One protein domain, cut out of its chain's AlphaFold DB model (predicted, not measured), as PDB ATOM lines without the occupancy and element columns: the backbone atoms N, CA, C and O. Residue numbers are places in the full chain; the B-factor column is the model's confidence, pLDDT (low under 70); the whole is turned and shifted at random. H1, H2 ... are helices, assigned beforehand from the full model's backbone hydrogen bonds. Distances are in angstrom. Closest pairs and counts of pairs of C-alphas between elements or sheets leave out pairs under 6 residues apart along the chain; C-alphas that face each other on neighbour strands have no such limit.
ATOM      1  N   GLN A 151      96.049  98.490  50.467       78.69
ATOM      2  CA  GLN A 151      97.115  99.419  50.074       78.69
ATOM      3  C   GLN A 151      96.603 100.601  49.224       78.69
ATOM      4  O   GLN A 151      97.401 101.369  48.694       78.69
ATOM      5  N   GLY A 152      95.284 100.744  49.063       78.19
ATOM      6  CA  GLY A 152      94.684 101.798  48.249       78.19
ATOM      7  C   GLY A 152      94.708 103.170  48.941       78.19
ATOM      8  O   GLY A 152      94.608 103.241  50.171       78.19
ATOM      9  N   PRO A 153      94.778 104.277  48.179       80.88
ATOM     10  CA  PRO A 153      94.808 105.632  48.736       80.88
ATOM     11  C   PRO A 153      93.518 106.004  49.485       80.88
ATOM     12  O   PRO A 153      93.553 106.848  50.376       80.88
ATOM     13  N   TYR A 154      92.388 105.352  49.181       79.88
ATOM     14  CA  TYR A 154      91.085 105.630  49.800       79.88
ATOM     15  C   TYR A 154      90.667 104.591  50.846       79.88
ATOM     16  O   TYR A 154      89.486 104.489  51.180       79.88
ATOM     17  N   ARG A 155      91.617 103.850  51.431       78.94
ATOM     18  CA  ARG A 155      91.336 102.839  52.469       78.94
ATOM     19  C   ARG A 155      90.524 103.377  53.651       78.94
ATOM     20  O   ARG A 155      89.694 102.660  54.200       78.94
ATOM     21  N   ALA A 156      90.738 104.638  54.031       78.69
ATOM     22  CA  ALA A 156      89.996 105.289  55.110       78.69
ATOM     23  C   ALA A 156      88.477 105.336  54.841       78.69
ATOM     24  O   ALA A 156      87.678 105.195  55.764       78.69
ATOM     25  N   VAL A 157      88.075 105.473  53.573       79.75
ATOM     26  CA  VAL A 157      86.666 105.570  53.166       79.75
ATOM     27  C   VAL A 157      85.947 104.231  53.345       79.75
ATOM     28  O   VAL A 157      84.773 104.215  53.698       79.75
ATOM     29  N   THR A 158      86.639 103.101  53.209       78.12
ATOM     30  CA  THR A 158      86.048 101.771  53.427       78.12
ATOM     31  C   THR A 158      85.522 101.601  54.859       78.12
ATOM     32  O   THR A 158      84.502 100.945  55.062       78.12
ATOM     33  N   TYR A 159      86.134 102.261  55.853       79.75
ATOM     34  CA  TYR A 159      85.650 102.255  57.241       79.75
ATOM     35  C   TYR A 159      84.359 103.061  57.449       79.75
ATOM     36  O   TYR A 159      83.701 102.897  58.474       79.75
ATOM     37  N   THR A 160      83.942 103.883  56.483       79.19
ATOM     38  CA  THR A 160      82.668 104.620  56.565       79.19
ATOM     39  C   THR A 160      81.454 103.758  56.214       79.19
ATOM     40  O   THR A 160      80.360 104.042  56.691       79.19
ATOM     41  N   ILE A 161      81.633 102.663  55.464       81.12
ATOM     42  CA  ILE A 161      80.553 101.723  55.119       81.12
ATOM     43  C   ILE A 161      79.914 101.096  56.370       81.12
ATOM     44  O   ILE A 161      78.694 101.207  56.516       81.12
ATOM     45  N   PRO A 162      80.667 100.479  57.307       81.56
ATOM     46  CA  PRO A 162      80.062  99.938  58.520       81.56
ATOM     47  C   PRO A 162      79.432 101.039  59.379       81.56
ATOM     48  O   PRO A 162      78.369 100.814  59.943       81.56
ATOM     49  N   ILE A 163      80.009 102.245  59.421       81.12
ATOM     50  CA  ILE A 163      79.414 103.386  60.136       81.12
ATOM     51  C   ILE A 163      78.047 103.741  59.529       81.12
ATOM     52  O   ILE A 163      77.072 103.888  60.262       81.12
ATOM     53  N   GLY A 164      77.944 103.792  58.199       74.06
ATOM     54  CA  GLY A 164      76.691 104.052  57.489       74.06
ATOM     55  C   GLY A 164      75.611 102.987  57.711       74.06
ATOM     56  O   GLY A 164      74.431 103.316  57.655       74.06
ATOM     57  N   VAL A 165      75.984 101.738  58.011       80.31
ATOM     58  CA  VAL A 165      75.039 100.666  58.390       80.31
ATOM     59  C   VAL A 165      74.667 100.747  59.872       80.31
ATOM     60  O   VAL A 165      73.509 100.552  60.238       80.31
ATOM     61  N   ILE A 166      75.632 101.060  60.735       84.94
ATOM     62  CA  ILE A 166      75.433 101.115  62.186       84.94
ATOM     63  C   ILE A 166      74.515 102.272  62.569       84.94
ATOM     64  O   ILE A 166      73.662 102.099  63.434       84.94
ATOM     65  N   VAL A 167      74.646 103.441  61.940       80.44
ATOM     66  CA  VAL A 167      73.874 104.620  62.349       80.44
ATOM     67  C   VAL A 167      72.354 104.468  62.165       80.44
ATOM     68  O   VAL A 167      71.649 104.741  63.134       80.44
ATOM     69  N   PRO A 168      71.789 104.021  61.023       76.81
ATOM     70  CA  PRO A 168      70.341 103.827  60.911       76.81
ATOM     71  C   PRO A 168      69.823 102.770  61.896       76.81
ATOM     72  O   PRO A 168      68.758 102.953  62.480       76.81
ATOM     73  N   ILE A 169      70.604 101.714  62.155       81.00
ATOM     74  CA  ILE A 169      70.271 100.693  63.160       81.00
ATOM     75  C   ILE A 169      70.278 101.303  64.570       81.00
ATOM     76  O   ILE A 169      69.349 101.086  65.347       81.00
ATOM     77  N   ALA A 170      71.290 102.106  64.898       81.31
ATOM     78  CA  ALA A 170      71.403 102.779  66.185       81.31
ATOM     79  C   ALA A 170      70.254 103.772  66.409       81.31
ATOM     80  O   ALA A 170      69.652 103.762  67.480       81.31
ATOM     81  N   VAL A 171      69.899 104.572  65.397       75.44
ATOM     82  CA  VAL A 171      68.756 105.500  65.447       75.44
ATOM     83  C   VAL A 171      67.443 104.736  65.626       75.44
ATOM     84  O   VAL A 171      66.615 105.141  66.440       75.44
ATOM     85  N   TYR A 172      67.271 103.590  64.959       74.94
ATOM     86  CA  TYR A 172      66.095 102.737  65.143       74.94
ATOM     87  C   TYR A 172      65.959 102.221  66.586       74.94
ATOM     88  O   TYR A 172      64.910 102.392  67.214       74.94
ATOM     89  N   PHE A 173      67.027 101.651  67.157       79.88
ATOM     90  CA  PHE A 173      67.013 101.190  68.552       79.88
ATOM     91  C   PHE A 173      66.824 102.341  69.548       79.88
ATOM     92  O   PHE A 173      66.128 102.181  70.555       79.88
ATOM     93  N   MET A 174      67.400 103.507  69.258       73.81
ATOM     94  CA  MET A 174      67.281 104.707  70.082       73.81
ATOM     95  C   MET A 174      65.851 105.264  70.083       73.81
ATOM     96  O   MET A 174      65.328 105.583  71.153       73.81
ATOM     97  N   SER A 175      65.187 105.287  68.923       69.62
ATOM     98  CA  SER A 175      63.768 105.651  68.802       69.62
ATOM     99  C   SER A 175      62.873 104.683  69.586       69.62
ATOM    100  O   SER A 175      61.991 105.106  70.332       69.62
ATOM    101  N   LYS A 176      63.160 103.374  69.516       73.69
ATOM    102  CA  LYS A 176      62.399 102.348  70.248       73.69
ATOM    103  C   LYS A 176      62.572 102.438  71.770       73.69
ATOM    104  O   LYS A 176      61.650 102.106  72.511       73.69
ATOM    105  N   ARG A 177      63.742 102.870  72.252       78.38
ATOM    106  CA  ARG A 177      64.043 102.976  73.691       78.38
ATOM    107  C   ARG A 177      63.516 104.264  74.334       78.38
ATOM    108  O   ARG A 177      63.248 104.246  75.536       78.38
ATOM    109  N   TRP A 178      63.354 105.346  73.565       68.94
ATOM    110  CA  TRP A 178      62.899 106.656  74.052       68.94
ATOM    111  C   TRP A 178      61.788 107.262  73.167       68.94
ATOM    112  O   TRP A 178      62.049 108.189  72.399       68.94
ATOM    113  N   PRO A 179      60.522 106.816  73.316       59.59
ATOM    114  CA  PRO A 179      59.409 107.212  72.436       59.59
ATOM    115  C   PRO A 179      58.968 108.689  72.546       59.59
ATOM    116  O   PRO A 179      58.251 109.183  71.672       59.59
ATOM    117  N   ASN A 180      59.404 109.404  73.593       60.12
ATOM    118  CA  ASN A 180      59.045 110.805  73.877       60.12
ATOM    119  C   ASN A 180      60.171 111.821  73.579       60.12
ATOM    120  O   ASN A 180      60.080 112.967  74.010       60.12
ATOM    121  N   SER A 181      61.244 111.429  72.881       59.47
ATOM    122  CA  SER A 181      62.403 112.303  72.622       59.47
ATOM    123  C   SER A 181      62.509 112.758  71.156       59.47
ATOM    124  O   SER A 181      61.932 112.143  70.259       59.47
ATOM    125  N   PHE A 182      63.287 113.821  70.905       64.19
ATOM    126  CA  PHE A 182      63.563 114.414  69.580       64.19
ATOM    127  C   PHE A 182      64.032 113.386  68.529       64.19
ATOM    128  O   PHE A 182      63.766 113.542  67.339       64.19
ATOM    129  N   TRP A 183      64.658 112.293  68.974       52.53
ATOM    130  CA  TRP A 183      65.163 111.193  68.147       52.53
ATOM    131  C   TRP A 183      64.103 110.493  67.279       52.53
ATOM    132  O   TRP A 183      64.472 109.898  66.270       52.53
ATOM    133  N   ARG A 184      62.801 110.612  67.593       57.56
ATOM    134  CA  ARG A 184      61.715 110.077  66.744       57.56
ATOM    135  C   ARG A 184      61.564 110.819  65.409       57.56
ATOM    136  O   ARG A 184      61.049 110.255  64.450       57.56
ATOM    137  N   ASN A 185      62.003 112.076  65.336       58.62
ATOM    138  CA  ASN A 185      61.874 112.910  64.136       58.62
ATOM    139  C   ASN A 185      63.105 112.828  63.213       58.62
ATOM    140  O   ASN A 185      63.146 113.499  62.182       58.62
ATOM    141  N   VAL A 186      64.126 112.040  63.576       61.81
ATOM    142  CA  VAL A 186      65.383 111.953  62.824       61.81
ATOM    143  C   VAL A 186      65.315 110.809  61.813       61.81
ATOM    144  O   VAL A 186      65.440 109.637  62.159       61.81
ATOM    145  N   ASN A 187      65.184 111.158  60.535       61.03
ATOM    146  CA  ASN A 187      65.283 110.207  59.431       61.03
ATOM    147  C   ASN A 187      66.753 109.993  59.053       61.03
ATOM    148  O   ASN A 187      67.359 110.818  58.367       61.03
ATOM    149  N   ALA A 188      67.324 108.857  59.462       61.38
ATOM    150  CA  ALA A 188      68.709 108.495  59.150       61.38
ATOM    151  C   ALA A 188      69.068 108.565  57.643       61.38
ATOM    152  O   ALA A 188      70.148 109.065  57.333       61.38
ATOM    153  N   PRO A 189      68.198 108.171  56.685       58.47
ATOM    154  CA  PRO A 189      68.511 108.295  55.258       58.47
ATOM    155  C   PRO A 189      68.697 109.748  54.798       58.47
ATOM    156  O   PRO A 189      69.540 110.019  53.951       58.47
ATOM    157  N   ILE A 190      67.952 110.691  55.387       61.16
ATOM    158  CA  ILE A 190      68.062 112.125  55.082       61.16
ATOM    159  C   ILE A 190      69.313 112.715  55.737       61.16
ATOM    160  O   ILE A 190      69.937 113.604  55.177       61.16
ATOM    161  N   LEU A 191      69.744 112.208  56.892       64.50
ATOM    162  CA  LEU A 191      70.980 112.682  57.519       64.50
ATOM    163  C   LEU A 191      72.229 112.348  56.681       64.50
ATOM    164  O   LEU A 191      73.180 113.123  56.662       64.50
ATOM    165  N   PHE A 192      72.223 111.201  55.992       63.81
ATOM    166  CA  PHE A 192      73.362 110.725  55.195       63.81
ATOM    167  C   PHE A 192      73.271 111.009  53.705       63.81
ATOM    168  O   PHE A 192      74.257 110.788  52.995       63.81
ATOM    169  N   HIS A 193      72.127 111.484  53.208       58.91
ATOM    170  CA  HIS A 193      72.096 111.971  51.840       58.91
ATOM    171  C   HIS A 193      73.083 113.137  51.739       58.91
ATOM    172  O   HIS A 193      73.090 114.056  52.561       58.91
ATOM    173  N   ARG A 194      73.965 113.076  50.741       47.94
ATOM    174  CA  ARG A 194      74.749 114.242  50.365       47.94
ATOM    175  C   ARG A 194      73.730 115.275  49.899       47.94
ATOM    176  O   ARG A 194      73.093 115.087  48.870       47.94
ATOM    177  N   THR A 195      73.538 116.330  50.683       43.25
ATOM    178  CA  THR A 195      72.887 117.540  50.199       43.25
ATOM    179  C   THR A 195      73.809 118.116  49.135       43.25
ATOM    180  O   THR A 195      74.745 118.857  49.443       43.25
TER     181      THR A 195
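Overview. This is residues 151 to 195 of the 293 residues of an uncharacterized protein of Gibberella nygamai (UniProt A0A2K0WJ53). One long helix, H2, makes most of the length of this model; after it, residues 178 to 181 fold back, and two short helices, H3 and then H4, pack along one side of H2. Residues 151 to 163, with H1 and the first residues of H2, stick out at the other end and add to the length. The printed part has 45 residues, four named helices in the order H1 H2 H3 H4 and no named strand: all helix, only just loose, close to extended, radius of gyration of the C-alphas 13.7 A, spans 46 by 23 by 10 A.

Along the chain. H2, residues 160 to 177, runs 25.4 A from C-alpha 160 at (82.668, 104.620, 56.565) to C-alpha 177 at (64.043, 102.976, 73.691). H1 is residues 155 to 158, H3 182 to 185, and H4 188 to 192, ending at (73.362, 110.725, 55.195).

Arrangement. H2 touches H4 with residues 164 to 171 alone; the closest C-alphas, of Pro 168 and Ala 188, are 5.2 A apart. H2 touches H3 with residues 171 to 175 alone, closest at the C-alphas of Ser 175 and Arg 184, 5.3 A. H1 and H2 meet only through their link; H3 and H4 are apart. In H2, 12 of 14 O i to N i+4 pairs are within hydrogen-bond range; in H4 every such pair is; H1 and H3 are too short for one.

Size, cuts and confidence. The farthest C-alphas, of Gln 151 and Asn 180, are 46.3 A apart. The printed part has no cut, and its three links are tight. pLDDT is under 70 at residue 175 and residues 178 to 195.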